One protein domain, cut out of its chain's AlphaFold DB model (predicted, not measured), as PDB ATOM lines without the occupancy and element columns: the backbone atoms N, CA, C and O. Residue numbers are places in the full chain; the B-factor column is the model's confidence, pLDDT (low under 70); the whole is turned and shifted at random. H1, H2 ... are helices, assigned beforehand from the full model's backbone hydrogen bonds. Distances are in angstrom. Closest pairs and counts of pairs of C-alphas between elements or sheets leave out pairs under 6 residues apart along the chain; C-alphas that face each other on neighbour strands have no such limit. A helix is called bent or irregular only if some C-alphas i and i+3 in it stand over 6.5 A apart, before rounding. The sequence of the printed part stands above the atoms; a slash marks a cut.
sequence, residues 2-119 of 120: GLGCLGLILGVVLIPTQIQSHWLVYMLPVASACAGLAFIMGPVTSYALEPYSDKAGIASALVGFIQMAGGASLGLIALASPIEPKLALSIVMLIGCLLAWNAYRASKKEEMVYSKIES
ATOM      1  N   GLY A   2     -27.108 -20.479  16.751       51.84
ATOM      2  CA  GLY A   2     -25.799 -19.895  17.117       51.84
ATOM      3  C   GLY A   2     -25.710 -18.363  16.996       51.84
ATOM      4  O   GLY A   2     -25.263 -17.706  17.928       51.84
ATOM      5  N   LEU A   3     -26.235 -17.783  15.907       56.94
ATOM      6  CA  LEU A   3     -26.348 -16.325  15.726       56.94
ATOM      7  C   LEU A   3     -27.264 -15.644  16.763       56.94
ATOM      8  O   LEU A   3     -26.961 -14.544  17.207       56.94
ATOM      9  N   GLY A   4     -28.339 -16.310  17.202       55.25
ATOM     10  CA  GLY A   4     -29.228 -15.812  18.262       55.25
ATOM     11  C   GLY A   4     -28.601 -15.893  19.658       55.25
ATOM     12  O   GLY A   4     -28.724 -14.952  20.437       55.25
ATOM     13  N   CYS A   5     -27.849 -16.965  19.947       56.66
ATOM     14  CA  CYS A   5     -27.039 -17.102  21.164       56.66
ATOM     15  C   CYS A   5     -25.924 -16.025  21.203       56.66
ATOM     16  O   CYS A   5     -25.753 -15.368  22.227       56.66
ATOM     17  N   LEU A   6     -25.244 -15.748  20.080       60.38
ATOM     18  CA  LEU A   6     -24.288 -14.635  19.953       60.38
ATOM     19  C   LEU A   6     -24.951 -13.258  20.106       60.38
ATOM     20  O   LEU A   6     -24.405 -12.403  20.795       60.38
ATOM     21  N   GLY A   7     -26.133 -13.050  19.517       59.22
ATOM     22  CA  GLY A   7     -26.899 -11.807  19.648       59.22
ATOM     23  C   GLY A   7     -27.361 -11.526  21.082       59.22
ATOM     24  O   GLY A   7     -27.299 -10.383  21.527       59.22
ATOM     25  N   LEU A   8     -27.755 -12.560  21.834       59.72
ATOM     26  CA  LEU A   8     -28.093 -12.440  23.257       59.72
ATOM     27  C   LEU A   8     -26.858 -12.166  24.125       59.72
ATOM     28  O   LEU A   8     -26.917 -11.309  25.002       59.72
ATOM     29  N   ILE A   9     -25.732 -12.840  23.868       60.53
ATOM     30  CA  ILE A   9     -24.479 -12.619  24.611       60.53
ATOM     31  C   ILE A   9     -23.922 -11.215  24.332       60.53
ATOM     32  O   ILE A   9     -23.565 -10.511  25.271       60.53
ATOM     33  N   LEU A  10     -23.926 -10.755  23.076       61.22
ATOM     34  CA  LEU A  10     -23.554  -9.379  22.718       61.22
ATOM     35  C   LEU A  10     -24.525  -8.347  23.320       61.22
ATOM     36  O   LEU A  10     -24.083  -7.308  23.799       61.22
ATOM     37  N   GLY A  11     -25.826  -8.650  23.367       54.53
ATOM     38  CA  GLY A  11     -26.839  -7.807  24.013       54.53
ATOM     39  C   GLY A  11     -26.704  -7.699  25.538       54.53
ATOM     40  O   GLY A  11     -27.109  -6.694  26.118       54.53
ATOM     41  N   VAL A  12     -26.129  -8.707  26.199       58.16
ATOM     42  CA  VAL A  12     -25.878  -8.722  27.652       58.16
ATOM     43  C   VAL A  12     -24.513  -8.123  28.009       58.16
ATOM     44  O   VAL A  12     -24.400  -7.459  29.034       58.16
ATOM     45  N   VAL A  13     -23.488  -8.327  27.175       58.44
ATOM     46  CA  VAL A  13     -22.097  -7.927  27.465       58.44
ATOM     47  C   VAL A  13     -21.767  -6.509  26.982       58.44
ATOM     48  O   VAL A  13     -20.975  -5.827  27.626       58.44
ATOM     49  N   LEU A  14     -22.350  -6.048  25.868       53.91
ATOM     50  CA  LEU A  14     -21.937  -4.798  25.211       53.91
ATOM     51  C   LEU A  14     -22.860  -3.596  25.481       53.91
ATOM     52  O   LEU A  14     -22.469  -2.464  25.199       53.91
ATOM     53  N   ILE A  15     -24.083  -3.814  25.978       51.59
ATOM     54  CA  ILE A  15     -25.128  -2.780  26.021       51.59
ATOM     55  C   ILE A  15     -25.394  -2.281  27.457       51.59
ATOM     56  O   ILE A  15     -25.759  -3.075  28.327       51.59
ATOM     57  N   PRO A  16     -25.246  -0.964  27.724       48.44
ATOM     58  CA  PRO A  16     -25.484  -0.371  29.038       48.44
ATOM     59  C   PRO A  16     -26.954  -0.500  29.468       48.44
ATOM     60  O   PRO A  16     -27.872  -0.478  28.642       48.44
ATOM     61  N   THR A  17     -27.182  -0.590  30.781       54.06
ATOM     62  CA  THR A  17     -28.479  -0.867  31.440       54.06
ATOM     63  C   THR A  17     -29.634   0.057  31.026       54.06
ATOM     64  O   THR A  17     -30.789  -0.322  31.166       54.06
ATOM     65  N   GLN A  18     -29.348   1.229  30.452       53.56
ATOM     66  CA  GLN A  18     -30.341   2.185  29.943       53.56
ATOM     67  C   GLN A  18     -31.000   1.774  28.609       53.56
ATOM     68  O   GLN A  18     -32.136   2.158  28.350       53.56
ATOM     69  N   ILE A  19     -30.330   0.979  27.764       52.53
ATOM     70  CA  ILE A  19     -30.836   0.584  26.428       52.53
ATOM     71  C   ILE A  19     -31.486  -0.816  26.465       52.53
ATOM     72  O   ILE A  19     -32.226  -1.200  25.558       52.53
ATOM     73  N   GLN A  20     -31.299  -1.561  27.561       52.53
ATOM     74  CA  GLN A  20     -31.885  -2.892  27.784       52.53
ATOM     75  C   GLN A  20     -33.424  -2.917  27.755       52.53
ATOM     76  O   GLN A  20     -34.007  -3.981  27.516       52.53
ATOM     77  N   SER A  21     -34.078  -1.774  27.977       53.03
ATOM     78  CA  SER A  21     -35.540  -1.626  27.973       53.03
ATOM     79  C   SER A  21     -36.143  -1.514  26.569       53.03
ATOM     80  O   SER A  21     -37.362  -1.566  26.418       53.03
ATOM     81  N   HIS A  22     -35.322  -1.361  25.524       60.19
ATOM     82  CA  HIS A  22     -35.828  -1.231  24.162       60.19
ATOM     83  C   HIS A  22     -36.238  -2.606  23.612       60.19
ATOM     84  O   HIS A  22     -35.412  -3.509  23.467       60.19
ATOM     85  N   TRP A  23     -37.520  -2.753  23.262       61.88
ATOM     86  CA  TRP A  23     -38.141  -3.988  22.747       61.88
ATOM     87  C   TRP A  23     -37.358  -4.657  21.601       61.88
ATOM     88  O   TRP A  23     -37.328  -5.882  21.478       61.88
ATOM     89  N   LEU A  24     -36.670  -3.847  20.794       64.12
ATOM     90  CA  LEU A  24     -35.883  -4.280  19.640       64.12
ATOM     91  C   LEU A  24     -34.701  -5.184  20.029       64.12
ATOM     92  O   LEU A  24     -34.408  -6.145  19.325       64.12
ATOM     93  N   VAL A  25     -34.068  -4.929  21.180       64.56
ATOM     94  CA  VAL A  25     -32.918  -5.710  21.680       64.56
ATOM     95  C   VAL A  25     -33.336  -7.135  22.061       64.56
ATOM     96  O   VAL A  25     -32.522  -8.051  22.043       64.56
ATOM     97  N   TYR A  26     -34.622  -7.347  22.348       62.06
ATOM     98  CA  TYR A  26     -35.200  -8.661  22.614       62.06
ATOM     99  C   TYR A  26     -35.703  -9.367  21.367       62.06
ATOM    100  O   TYR A  26     -35.450 -10.556  21.176       62.06
ATOM    101  N   MET A  27     -36.459  -8.648  20.538       69.56
ATOM    102  CA  MET A  27     -37.111  -9.266  19.391       69.56
ATOM    103  C   MET A  27     -36.100  -9.724  18.347       69.56
ATOM    104  O   MET A  27     -36.311 -10.765  17.737       69.56
ATOM    105  N   LEU A  28     -34.992  -9.002  18.160       71.50
ATOM    106  CA  LEU A  28     -34.024  -9.303  17.103       71.50
ATOM    107  C   LEU A  28     -33.281 -10.635  17.344       71.50
ATOM    108  O   LEU A  28     -33.292 -11.490  16.452       71.50
ATOM    109  N   PRO A  29     -32.718 -10.902  18.544       66.25
ATOM    110  CA  PRO A  29     -32.112 -12.198  18.838       66.25
ATOM    111  C   PRO A  29     -33.134 -13.340  18.860       66.25
ATOM    112  O   PRO A  29     -32.864 -14.393  18.280       66.25
ATOM    113  N   VAL A  30     -34.321 -13.131  19.444       70.25
ATOM    114  CA  VAL A  30     -35.383 -14.153  19.494       70.25
ATOM    115  C   VAL A  30     -35.887 -14.500  18.089       70.25
ATOM    116  O   VAL A  30     -35.989 -15.677  17.751       70.25
ATOM    117  N   ALA A  31     -36.117 -13.509  17.226       74.31
ATOM    118  CA  ALA A  31     -36.522 -13.737  15.841       74.31
ATOM    119  C   ALA A  31     -35.443 -14.498  15.058       74.31
ATOM    120  O   ALA A  31     -35.754 -15.463  14.364       74.31
ATOM    121  N   SER A  32     -34.168 -14.129  15.223       76.75
ATOM    122  CA  SER A  32     -33.052 -14.838  14.581       76.75
ATOM    123  C   SER A  32     -32.922 -16.293  15.062       76.75
ATOM    124  O   SER A  32     -32.596 -17.198  14.287       76.75
ATOM    125  N   ALA A  33     -33.208 -16.543  16.343       71.69
ATOM    126  CA  ALA A  33     -33.225 -17.871  16.927       71.69
ATOM    127  C   ALA A  33     -34.356 -18.729  16.355       71.69
ATOM    128  O   ALA A  33     -34.081 -19.841  15.893       71.69
ATOM    129  N   CYS A  34     -35.582 -18.196  16.334       76.75
ATOM    130  CA  CYS A  34     -36.761 -18.857  15.778       76.75
ATOM    131  C   CYS A  34     -36.605 -19.137  14.279       76.75
ATOM    132  O   CYS A  34     -36.877 -20.252  13.844       76.75
ATOM    133  N   ALA A  35     -36.090 -18.175  13.506       79.25
ATOM    134  CA  ALA A  35     -35.816 -18.360  12.084       79.25
ATOM    135  C   ALA A  35     -34.825 -19.511  11.852       79.25
ATOM    136  O   ALA A  35     -35.079 -20.405  11.049       79.25
ATOM    137  N   GLY A  36     -33.725 -19.548  12.612       75.00
ATOM    138  CA  GLY A  36     -32.750 -20.633  12.506       75.00
ATOM    139  C   GLY A  36     -33.305 -22.005  12.904       75.00
ATOM    140  O   GLY A  36     -32.931 -23.002  12.299       75.00
ATOM    141  N   LEU A  37     -34.188 -22.071  13.905       76.31
ATOM    142  CA  LEU A  37     -34.838 -23.324  14.304       76.31
ATOM    143  C   LEU A  37     -35.830 -23.812  13.236       76.31
ATOM    144  O   LEU A  37     -35.857 -25.005  12.941       76.31
ATOM    145  N   ALA A  38     -36.575 -22.900  12.605       82.75
ATOM    146  CA  ALA A  38     -37.505 -23.225  11.524       82.75
ATOM    147  C   ALA A  38     -36.797 -23.853  10.312       82.75
ATOM    148  O   ALA A  38     -37.267 -24.860   9.784       82.75
ATOM    149  N   PHE A  39     -35.631 -23.324   9.918       79.75
ATOM    150  CA  PHE A  39     -34.841 -23.895   8.818       79.75
ATOM    151  C   PHE A  39     -34.275 -25.289   9.124       79.75
ATOM    152  O   PHE A  39     -34.091 -26.077   8.201       79.75
ATOM    153  N   ILE A  40     -34.004 -25.611  10.393       77.94
ATOM    154  CA  ILE A  40     -33.461 -26.919  10.796       77.94
ATOM    155  C   ILE A  40     -34.574 -27.963  10.957       77.94
ATOM    156  O   ILE A  40     -34.387 -29.120  10.586       77.94
ATOM    157  N   MET A  41     -35.736 -27.575  11.490       79.06
ATOM    158  CA  MET A  41     -36.813 -28.521  11.806       79.06
ATOM    159  C   MET A  41     -37.394 -29.229  10.583       79.06
ATOM    160  O   MET A  41     -37.731 -30.406  10.682       79.06
ATOM    161  N   GLY A  42     -37.467 -28.550   9.435       81.19
ATOM    162  CA  GLY A  42     -37.915 -29.152   8.176       81.19
ATOM    163  C   GLY A  42     -37.100 -30.396   7.791       81.19
ATOM    164  O   GLY A  42     -37.644 -31.499   7.812       81.19
ATOM    165  N   PRO A  43     -35.795 -30.259   7.488       78.88
ATOM    166  CA  PRO A  43     -34.959 -31.395   7.115       78.88
ATOM    167  C   PRO A  43     -34.825 -32.433   8.237       78.88
ATOM    168  O   PRO A  43     -34.904 -33.622   7.951       78.88
ATOM    169  N   VAL A  44     -34.697 -32.025   9.507       77.12
ATOM    170  CA  VAL A  44     -34.587 -32.972  10.638       77.12
ATOM    171  C   VAL A  44     -35.812 -33.876  10.745       77.12
ATOM    172  O   VAL A  44     -35.668 -35.084  10.920       77.12
ATOM    173  N   THR A  45     -37.012 -33.310  10.617       80.00
ATOM    174  CA  THR A  45     -38.250 -34.095  10.692       80.00
ATOM    175  C   THR A  45     -38.366 -35.028   9.492       80.00
ATOM    176  O   THR A  45     -38.722 -36.188   9.662       80.00
ATOM    177  N   SER A  46     -37.999 -34.570   8.292       80.81
ATOM    178  CA  SER A  46     -37.997 -35.415   7.093       80.81
ATOM    179  C   SER A  46     -37.025 -36.595   7.207       80.81
ATOM    180  O   SER A  46     -37.430 -37.724   6.942       80.81
ATOM    181  N   TYR A  47     -35.790 -36.373   7.671       75.56
ATOM    182  CA  TYR A  47     -34.814 -37.452   7.895       75.56
ATOM    183  C   TYR A  47     -35.257 -38.425   8.994       75.56
ATOM    184  O   TYR A  47     -35.041 -39.628   8.880       75.56
ATOM    185  N   ALA A  48     -35.927 -37.939  10.044       75.00
ATOM    186  CA  ALA A  48     -36.471 -38.802  11.091       75.00
ATOM    187  C   ALA A  48     -37.644 -39.677  10.605       75.00
ATOM    188  O   ALA A  48     -37.915 -40.720  11.199       75.00
ATOM    189  N   LEU A  49     -38.342 -39.264   9.542       78.88
ATOM    190  CA  LEU A  49     -39.490 -39.975   8.970       78.88
ATOM    191  C   LEU A  49     -39.122 -40.925   7.825       78.88
ATOM    192  O   LEU A  49     -39.920 -41.809   7.518       78.88
ATOM    193  N   GLU A  50     -37.934 -40.786   7.233       77.81
ATOM    194  CA  GLU A  50     -37.410 -41.650   6.164       77.81
ATOM    195  C   GLU A  50     -37.483 -43.166   6.476       77.81
ATOM    196  O   GLU A  50     -37.978 -43.915   5.632       77.81
ATOM    197  N   PRO A  51     -37.133 -43.659   7.687       72.88
ATOM    198  CA  PRO A  51     -37.309 -45.076   8.037       72.88
ATOM    199  C   PRO A  51     -38.767 -45.482   8.332       72.88
ATOM    200  O   PRO A  51     -39.066 -46.671   8.434       72.88
ATOM    201  N   TYR A  52     -39.689 -44.521   8.467       74.94
ATOM    202  CA  TYR A  52     -41.096 -44.735   8.831       74.94
ATOM    203  C   TYR A  52     -42.068 -44.370   7.696       74.94
ATOM    204  O   TYR A  52     -43.182 -43.916   7.960       74.94
ATOM    205  N   SER A  53     -41.681 -44.596   6.435       69.88
ATOM    206  CA  SER A  53     -42.447 -44.194   5.242       69.88
ATOM    207  C   SER A  53     -43.926 -44.623   5.242       69.88
ATOM    208  O   SER A  53     -44.779 -43.859   4.798       69.88
ATOM    209  N   ASP A  54     -44.257 -45.797   5.794       77.00
ATOM    210  CA  ASP A  54     -45.636 -46.322   5.860       77.00
ATOM    211  C   ASP A  54     -46.503 -45.638   6.946       77.00
ATOM    212  O   ASP A  54     -47.732 -45.603   6.872       77.00
ATOM    213  N   LYS A  55     -45.869 -45.045   7.969       77.56
ATOM    214  CA  LYS A  55     -46.522 -44.417   9.137       77.56
ATOM    215  C   LYS A  55     -46.086 -42.964   9.358       77.56
ATOM    216  O   LYS A  55     -46.252 -42.428  10.458       77.56
ATOM    217  N   ALA A  56     -45.579 -42.304   8.316       76.31
ATOM    218  CA  ALA A  56     -44.956 -40.986   8.415       76.31
ATOM    219  C   ALA A  56     -45.896 -39.911   8.996       76.31
ATOM    220  O   ALA A  56     -45.467 -39.048   9.761       76.31
ATOM    221  N   GLY A  57     -47.202 -39.999   8.710       80.69
ATOM    222  CA  GLY A  57     -48.200 -39.071   9.253       80.69
ATOM    223  C   GLY A  57     -48.340 -39.140  10.779       80.69
ATOM    224  O   GLY A  57     -48.391 -38.103  11.439       80.69
ATOM    225  N   ILE A  58     -48.347 -40.346  11.359       83.25
ATOM    226  CA  ILE A  58     -48.466 -40.522  12.818       83.25
ATOM    227  C   ILE A  58     -47.156 -40.156  13.514       83.25
ATOM    228  O   ILE A  58     -47.178 -39.501  14.554       83.25
ATOM    229  N   ALA A  59     -46.017 -40.520  12.923       84.06
ATOM    230  CA  ALA A  59     -44.714 -40.153  13.461       84.06
ATOM    231  C   ALA A  59     -44.509 -38.624  13.469       84.06
ATOM    232  O   ALA A  59     -44.086 -38.076  14.484       84.06
ATOM    233  N   SER A  60     -44.911 -37.912  12.409       82.00
ATOM    234  CA  SER A  60     -44.849 -36.443  12.359       82.00
ATOM    235  C   SER A  60     -45.777 -35.786  13.392       82.00
ATOM    236  O   SER A  60     -45.373 -34.870  14.112       82.00
ATOM    237  N   ALA A  61     -47.001 -36.307  13.549       87.00
ATOM    238  CA  ALA A  61     -47.938 -35.830  14.565       87.00
ATOM    239  C   ALA A  61     -47.406 -36.034  15.997       87.00
ATOM    240  O   ALA A  61     -47.553 -35.151  16.843       87.00
ATOM    241  N   LEU A  62     -46.746 -37.166  16.264       87.12
ATOM    242  CA  LEU A  62     -46.135 -37.456  17.562       87.12
ATOM    243  C   LEU A  62     -44.953 -36.521  17.857       87.12
ATOM    244  O   LEU A  62     -44.848 -36.009  18.971       87.12
ATOM    245  N   VAL A  63     -44.098 -36.249  16.864       85.50
ATOM    246  CA  VAL A  63     -42.991 -35.284  16.991       85.50
ATOM    247  C   VAL A  63     -43.528 -33.891  17.333       85.50
ATOM    248  O   VAL A  63     -43.038 -33.265  18.274       85.50
ATOM    249  N   GLY A  64     -44.584 -33.436  16.649       86.38
ATOM    250  CA  GLY A  64     -45.246 -32.164  16.955       86.38
ATOM    251  C   GLY A  64     -45.852 -32.123  18.363       86.38
ATOM    252  O   GLY A  64     -45.680 -31.136  19.081       86.38
ATOM    253  N   PHE A  65     -46.497 -33.211  18.799       90.12
ATOM    254  CA  PHE A  65     -47.031 -33.327  20.159       90.12
ATOM    255  C   PHE A  65     -45.924 -33.205  21.214       90.12
ATOM    256  O   PHE A  65     -46.059 -32.430  22.159       90.12
ATOM    257  N   ILE A  66     -44.804 -33.906  21.026       88.12
ATOM    258  CA  ILE A  66     -43.652 -33.852  21.937       88.12
ATOM    259  C   ILE A  66     -43.028 -32.450  21.947       88.12
ATOM    260  O   ILE A  66     -42.730 -31.922  23.019       88.12
ATOM    261  N   GLN A  67     -42.878 -31.812  20.783       85.69
ATOM    262  CA  GLN A  67     -42.344 -30.453  20.667       85.69
ATOM    263  C   GLN A  67     -43.219 -29.432  21.409       85.69
ATOM    264  O   GLN A  67     -42.703 -28.576  22.133       85.69
ATOM    265  N   MET A  68     -44.542 -29.528  21.262       88.69
ATOM    266  CA  MET A  68     -45.483 -28.588  21.867       88.69
ATOM    267  C   MET A  68     -45.669 -28.845  23.370       88.69
ATOM    268  O   MET A  68     -45.680 -27.894  24.151       88.69
ATOM    269  N   ALA A  69     -45.716 -30.111  23.799       91.00
ATOM    270  CA  ALA A  69     -45.744 -30.488  25.214       91.00
ATOM    271  C   ALA A  69     -44.452 -30.079  25.944       91.00
ATOM    272  O   ALA A  69     -44.507 -29.530  27.048       91.00
ATOM    273  N   GLY A  70     -43.291 -30.277  25.312       87.06
ATOM    274  CA  GLY A  70     -41.997 -29.821  25.822       87.06
ATOM    275  C   GLY A  70     -41.917 -28.295  25.920       87.06
ATOM    276  O   GLY A  70     -41.527 -27.757  26.953       87.06
ATOM    277  N   GLY A  71     -42.355 -27.580  24.880       83.12
ATOM    278  CA  GLY A  71     -42.397 -26.115  24.882       83.12
ATOM    279  C   GLY A  71     -43.312 -25.541  25.968       83.12
ATOM    280  O   GLY A  71     -42.918 -24.619  26.680       83.12
ATOM    281  N   ALA A  72     -44.507 -26.115  26.144       84.94
ATOM    282  CA  ALA A  72     -45.466 -25.674  27.157       84.94
ATOM    283  C   ALA A  72     -44.983 -25.962  28.586       84.94
ATOM    284  O   ALA A  72     -45.089 -25.098  29.453       84.94
ATOM    285  N   SER A  73     -44.414 -27.145  28.832       86.44
ATOM    286  CA  SER A  73     -43.865 -27.502  30.147       86.44
ATOM    287  C   SER A  73     -42.667 -26.628  30.526       86.44
ATOM    288  O   SER A  73     -42.642 -26.086  31.628       86.44
ATOM    289  N   LEU A  74     -41.726 -26.393  29.603       82.12
ATOM    290  CA  LEU A  74     -40.625 -25.448  29.822       82.12
ATOM    291  C   LEU A  74     -41.126 -24.012  30.027       82.12
ATOM    292  O   LEU A  74     -40.616 -23.309  30.896       82.12
ATOM    293  N   GLY A  75     -42.144 -23.588  29.272       79.31
ATOM    294  CA  GLY A  75     -42.787 -22.285  29.441       79.31
ATOM    295  C   GLY A  75     -43.429 -22.116  30.820       79.31
ATOM    296  O   GLY A  75     -43.251 -21.080  31.452       79.31
ATOM    297  N   LEU A  76     -44.108 -23.149  31.328       83.19
ATOM    298  CA  LEU A  76     -44.688 -23.152  32.674       83.19
ATOM    299  C   LEU A  76     -43.617 -23.136  33.769       83.19
ATOM    300  O   LEU A  76     -43.771 -22.404  34.741       83.19
ATOM    301  N   ILE A  77     -42.516 -23.875  33.601       80.12
ATOM    302  CA  ILE A  77     -41.375 -23.832  34.533       80.12
ATOM    303  C   ILE A  77     -40.738 -22.436  34.537       80.12
ATOM    304  O   ILE A  77     -40.403 -21.914  35.599       80.12
ATOM    305  N   ALA A  78     -40.607 -21.804  33.367       72.38
ATOM    306  CA  ALA A  78     -40.095 -20.442  33.254       72.38
ATOM    307  C   ALA A  78     -41.035 -19.413  33.907       72.38
ATOM    308  O   ALA A  78     -40.550 -18.508  34.578       72.38
ATOM    309  N   LEU A  79     -42.356 -19.574  33.759       72.06
ATOM    310  CA  LEU A  79     -43.372 -18.720  34.390       72.06
ATOM    311  C   LEU A  79     -43.464 -18.916  35.910       72.06
ATOM    312  O   LEU A  79     -43.718 -17.957  36.632       72.06
ATOM    313  N   ALA A  80     -43.265 -20.141  36.399       75.56
ATOM    314  CA  ALA A  80     -43.272 -20.456  37.826       75.56
ATOM    315  C   ALA A  80     -42.005 -19.970  38.556       75.56
ATOM    316  O   ALA A  80     -41.960 -19.970  39.786       75.56
ATOM    317  N   SER A  81     -40.973 -19.564  37.815       66.06
ATOM    318  CA  SER A  81     -39.715 -19.083  38.371       66.06
ATOM    319  C   SER A  81     -39.757 -17.565  38.620       66.06
ATOM    320  O   SER A  81     -40.088 -16.815  37.704       66.06
ATOM    321  N   PRO A  82     -39.361 -17.062  39.806       60.88
ATOM    322  CA  PRO A  82     -39.312 -15.628  40.131       60.88
ATOM    323  C   PRO A  82     -38.100 -14.907  39.501       60.88
ATOM    324  O   PRO A  82     -37.535 -13.984  40.086       60.88
ATOM    325  N   ILE A  83     -37.653 -15.358  38.327       60.59
ATOM    326  CA  ILE A  83     -36.476 -14.846  37.619       60.59
ATOM    327  C   ILE A  83     -36.938 -13.872  36.534       60.59
ATOM    328  O   ILE A  83     -37.947 -14.089  35.867       60.59
ATOM    329  N   GLU A  84     -36.172 -12.804  36.326       66.38
ATOM    330  CA  GLU A  84     -36.422 -11.831  35.267       66.38
ATOM    331  C   GLU A  84     -36.562 -12.543  33.898       66.38
ATOM    332  O   GLU A  84     -35.690 -13.340  33.526       66.38
ATOM    333  N   PRO A  85     -37.629 -12.285  33.115       63.81
ATOM    334  CA  PRO A  85     -37.948 -13.056  31.906       63.81
ATOM    335  C   PRO A  85     -36.834 -13.016  30.848       63.81
ATOM    336  O   PRO A  85     -36.672 -13.964  30.080       63.81
ATOM    337  N   LYS A  86     -35.999 -11.963  30.863       62.00
ATOM    338  CA  LYS A  86     -34.766 -11.844  30.063       62.00
ATOM    339  C   LYS A  86     -33.813 -13.009  30.316       62.00
ATOM    340  O   LYS A  86     -33.299 -13.632  29.387       62.00
ATOM    341  N   LEU A  87     -33.602 -13.299  31.595       64.69
ATOM    342  CA  LEU A  87     -32.633 -14.266  32.077       64.69
ATOM    343  C   LEU A  87     -33.181 -15.685  31.873       64.69
ATOM    344  O   LEU A  87     -32.471 -16.535  31.338       64.69
ATOM    345  N   ALA A  88     -34.472 -15.909  32.140       67.38
ATOM    346  CA  ALA A  88     -35.137 -17.184  31.867       67.38
ATOM    347  C   ALA A  88     -35.057 -17.585  30.377       67.38
ATOM    348  O   ALA A  88     -34.650 -18.702  30.057       67.38
ATOM    349  N   LEU A  89     -35.351 -16.660  29.453       67.50
ATOM    350  CA  LEU A  89     -35.241 -16.913  28.010       67.50
ATOM    351  C   LEU A  89     -33.797 -17.192  27.578       67.50
ATOM    352  O   LEU A  89     -33.559 -18.102  26.781       67.50
ATOM    353  N   SER A  90     -32.830 -16.446  28.120       65.44
ATOM    354  CA  SER A  90     -31.413 -16.660  27.811       65.44
ATOM    355  C   SER A  90     -30.913 -18.032  28.274       65.44
ATOM    356  O   SER A  90     -30.189 -18.693  27.531       65.44
ATOM    357  N   ILE A  91     -31.363 -18.506  29.443       68.56
ATOM    358  CA  ILE A  91     -31.044 -19.839  29.965       68.56
ATOM    359  C   ILE A  91     -31.641 -20.917  29.063       68.56
ATOM    360  O   ILE A  91     -30.928 -21.837  28.669       68.56
ATOM    361  N   VAL A  92     -32.917 -20.802  28.687       71.75
ATOM    362  CA  VAL A  92     -33.573 -21.787  27.809       71.75
ATOM    363  C   VAL A  92     -32.887 -21.835  26.438       71.75
ATOM    364  O   VAL A  92     -32.625 -22.917  25.913       71.75
ATOM    365  N   MET A  93     -32.512 -20.677  25.886       69.44
ATOM    366  CA  MET A  93     -31.729 -20.591  24.651       69.44
ATOM    367  C   MET A  93     -30.334 -21.218  24.787       69.44
ATOM    368  O   MET A  93     -29.909 -21.934  23.879       69.44
ATOM    369  N   LEU A  94     -29.636 -20.996  25.905       70.69
ATOM    370  CA  LEU A  94     -28.329 -21.598  26.191       70.69
ATOM    371  C   LEU A  94     -28.418 -23.117  26.317       70.69
ATOM    372  O   LEU A  94     -27.620 -23.822  25.705       70.69
ATOM    373  N   ILE A  95     -29.407 -23.622  27.054       73.88
ATOM    374  CA  ILE A  95     -29.667 -25.059  27.188       73.88
ATOM    375  C   ILE A  95     -29.962 -25.660  25.810       73.88
ATOM    376  O   ILE A  95     -29.368 -26.674  25.452       73.88
ATOM    377  N   GLY A  96     -30.793 -25.003  24.995       70.56
ATOM    378  CA  GLY A  96     -31.053 -25.418  23.615       70.56
ATOM    379  C   GLY A  96     -29.790 -25.431  22.747       70.56
ATOM    380  O   GLY A  96     -29.554 -26.393  22.019       70.56
ATOM    381  N   CYS A  97     -28.942 -24.402  22.851       70.38
ATOM    382  CA  CYS A  97     -27.652 -24.324  22.158       70.38
ATOM    383  C   CYS A  97     -26.697 -25.457  22.611       70.38
ATOM    384  O   CYS A  97     -26.069 -26.093  21.764       70.38
ATOM    385  N   LEU A  98     -26.626 -25.770  23.909       74.38
ATOM    386  CA  LEU A  98     -25.803 -26.860  24.455       74.38
ATOM    387  C   LEU A  98     -26.312 -28.245  24.047       74.38
ATOM    388  O   LEU A  98     -25.514 -29.111  23.695       74.38
ATOM    389  N   LEU A  99     -27.627 -28.462  24.066       76.12
ATOM    390  CA  LEU A  99     -28.238 -29.708  23.606       76.12
ATOM    391  C   LEU A  99     -28.010 -29.911  22.109       76.12
ATOM    392  O   LEU A  99     -27.581 -30.990  21.712       76.12
ATOM    393  N   ALA A 100     -28.198 -28.870  21.293       71.31
ATOM    394  CA  ALA A 100     -27.908 -28.921  19.862       71.31
ATOM    395  C   ALA A 100     -26.423 -29.206  19.590       71.31
ATOM    396  O   ALA A 100     -26.092 -30.001  18.715       71.31
ATOM    397  N   TRP A 101     -25.519 -28.609  20.371       74.25
ATOM    398  CA  TRP A 101     -24.086 -28.877  20.272       74.25
ATOM    399  C   TRP A 101     -23.733 -30.318  20.652       74.25
ATOM    400  O   TRP A 101     -22.971 -30.981  19.947       74.25
ATOM    401  N   ASN A 102     -24.301 -30.836  21.742       76.00
ATOM    402  CA  ASN A 102     -24.105 -32.225  22.154       76.00
ATOM    403  C   ASN A 102     -24.695 -33.209  21.135       76.00
ATOM    404  O   ASN A 102     -24.034 -34.195  20.813       76.00
ATOM    405  N   ALA A 103     -25.869 -32.915  20.572       72.25
ATOM    406  CA  ALA A 103     -26.476 -33.702  19.502       72.25
ATOM    407  C   ALA A 103     -25.605 -33.702  18.236       72.25
ATOM    408  O   ALA A 103     -25.359 -34.760  17.662       72.25
ATOM    409  N   TYR A 104     -25.048 -32.549  17.851       71.94
ATOM    410  CA  TYR A 104     -24.106 -32.454  16.734       71.94
ATOM    411  C   TYR A 104     -22.841 -33.292  16.973       71.94
ATOM    412  O   TYR A 104     -22.386 -34.018  16.088       71.94
ATOM    413  N   ARG A 105     -22.282 -33.254  18.191       75.00
ATOM    414  CA  ARG A 105     -21.130 -34.091  18.561       75.00
ATOM    415  C   ARG A 105     -21.460 -35.581  18.546       75.00
ATOM    416  O   ARG A 105     -20.608 -36.361  18.131       75.00
ATOM    417  N   ALA A 106     -22.646 -35.966  19.012       73.94
ATOM    418  CA  ALA A 106     -23.102 -37.350  19.001       73.94
ATOM    419  C   ALA A 106     -23.270 -37.860  17.562       73.94
ATOM    420  O   ALA A 106     -22.669 -38.870  17.216       73.94
ATOM    421  N   SER A 107     -23.951 -37.095  16.703       68.50
ATOM    422  CA  SER A 107     -24.138 -37.420  15.283       68.50
ATOM    423  C   SER A 107     -22.803 -37.612  14.550       68.50
ATOM    424  O   SER A 107     -22.598 -38.635  13.899       68.50
ATOM    425  N   LYS A 108     -21.829 -36.715  14.759       67.25
ATOM    426  CA  LYS A 108     -20.491 -36.842  14.157       67.25
ATOM    427  C   LYS A 108     -19.711 -38.061  14.665       67.25
ATOM    428  O   LYS A 108     -18.830 -38.574  13.978       67.25
ATOM    429  N   LYS A 109     -19.996 -38.513  15.891       66.62
ATOM    430  CA  LYS A 109     -19.373 -39.705  16.478       66.62
ATOM    431  C   LYS A 109     -19.932 -40.981  15.850       66.62
ATOM    432  O   LYS A 109     -19.157 -41.901  15.621       66.62
ATOM    433  N   GLU A 110     -21.226 -41.020  15.543       63.81
ATOM    434  CA  GLU A 110     -21.855 -42.160  14.864       63.81
ATOM    435  C   GLU A 110     -21.411 -42.277  13.402       63.81
ATOM    436  O   GLU A 110     -21.044 -43.367  12.966       63.81
ATOM    437  N   GLU A 111     -21.310 -41.158  12.681       62.94
ATOM    438  CA  GLU A 111     -20.798 -41.119  11.301       62.94
ATOM    439  C   GLU A 111     -19.360 -41.671  11.203       62.94
ATOM    440  O   GLU A 111     -19.031 -42.462  10.317       62.94
ATOM    441  N   MET A 112     -18.506 -41.338  12.181       60.94
ATOM    442  CA  MET A 112     -17.124 -41.829  12.240       60.94
ATOM    443  C   MET A 112     -17.024 -43.331  12.569       60.94
ATOM    444  O   MET A 112     -16.056 -43.982  12.175       60.94
ATOM    445  N   VAL A 113     -17.997 -43.885  13.303       64.81
ATOM    446  CA  VAL A 113     -18.057 -45.319  13.634       64.81
ATOM    447  C   VAL A 113     -18.525 -46.130  12.426       64.81
ATOM    448  O   VAL A 113     -17.890 -47.133  12.112       64.81
ATOM    449  N   TYR A 114     -19.555 -45.675  11.703       60.53
ATOM    450  CA  TYR A 114     -20.037 -46.347  10.488       60.53
ATOM    451  C   TYR A 114     -18.965 -46.406   9.391       60.53
ATOM    452  O   TYR A 114     -18.685 -47.481   8.866       60.53
ATOM    453  N   SER A 115     -18.269 -45.294   9.130       60.03
ATOM    454  CA  SER A 115     -17.170 -45.260   8.150       60.03
ATOM    455  C   SER A 115     -16.008 -46.199   8.514       60.03
ATOM    456  O   SER A 115     -15.303 -46.687   7.632       60.03
ATOM    457  N   LYS A 116     -15.814 -46.492   9.807       58.41
ATOM    458  CA  LYS A 116     -14.772 -47.416  10.268       58.41
ATOM    459  C   LYS A 116     -15.172 -48.888  10.164       58.41
ATOM    460  O   LYS A 116     -14.282 -49.724  10.049       58.41
ATOM    461  N   ILE A 117     -16.468 -49.197  10.198       62.16
ATOM    462  CA  ILE A 117     -16.996 -50.555   9.997       62.16
ATOM    463  C   ILE A 117     -16.979 -50.926   8.508       62.16
ATOM    464  O   ILE A 117     -16.653 -52.055   8.183       62.16
ATOM    465  N   GLU A 118     -17.246 -49.977   7.606       59.25
ATOM    466  CA  GLU A 118     -17.234 -50.214   6.148       59.25
ATOM    467  C   GLU A 118     -15.814 -50.340   5.549       59.25
ATOM    468  O   GLU A 118     -15.639 -50.759   4.410       59.25
ATOM    469  N   SER A 119     -14.786 -49.990   6.329       55.25
ATOM    470  CA  SER A 119     -13.362 -50.087   5.970       55.25
ATOM    471  C   SER A 119     -12.692 -51.401   6.424       55.25
ATOM    472  O   SER A 119     -11.476 -51.538   6.245       55.25
TER     473      SER A 119
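This is residues 2 to 119 of the 120 residues of the protein "Putative multidrug resistance protein" of Proteus myxofaciens ATCC 19692 (UniProt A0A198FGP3). Three long helical rods, H2a, H2b and H3, follow one another as a loose zigzag, and the short helix H1 packs on the first part of H2a and on H3. Residues 102 to 119, most of them in H3, stick out. The printed part has 118 residues with three named helices, H1, H2 and H3, H2 bent into two arms, and no named strand: all helix. The whole is loose, with a radius of gyration of the C-alphas of 18.1 A, and elongated, spanning 58 by 35 by 23 A.

Find C-alpha 2 at (-25.799, -19.895, 17.117); there H1, residues 2 to 13, begins. H2, residues 23 to 80, was assigned as one helix by its hydrogen bonds but is bent: C-alphas 51 and 54 are 8.7 A apart. Its arm H2a, residues 23 to 51, measures 43.6 A, has a kink of 27 degrees near residue 40 and is irregular, with C-alphas 48 and 51 7.0 A apart. Its arm H2b, residues 54 to 80, measures 41.2 A and is irregular, with C-alphas 54 and 57 8.4 A apart. H3, residues 85 to 117, runs 48.2 A to C-alpha 117 at (-16.996, -50.555, 9.997).

H1 and H2a form a helical hairpin at a shallow tilt of 24 degrees; look at C-alphas 4 and 29, their closest, 4.7 A apart. H1 touches H3, closest at C-alphas 5 and 93, 6.8 A apart. H2a and H2b touch, closest at C-alphas 49 and 56, 5.6 A apart. H2b and H3, a helical hairpin, only just touch, with 3 pairs of C-alphas within 8 A, the closest being 78 and 88, 6.1 A apart. H2a and H3 are near each other, while H1 and H2b are apart. In H1 and H3 every O i to N i+4 pair is within hydrogen-bond range; in H2a 21 of 25 are, in H2b 22 of 23.

The C-alphas of Gln 18 and Ser 119, the two farthest apart, are 60.0 A apart. The printed part has no cut; the link from H1 to H2 is short and that from H2 to H3 tight. The mean pLDDT of the printed part is 70.6, and 53 residues are under 70, among them 2 to 27, 81 to 91 and 107 to 119.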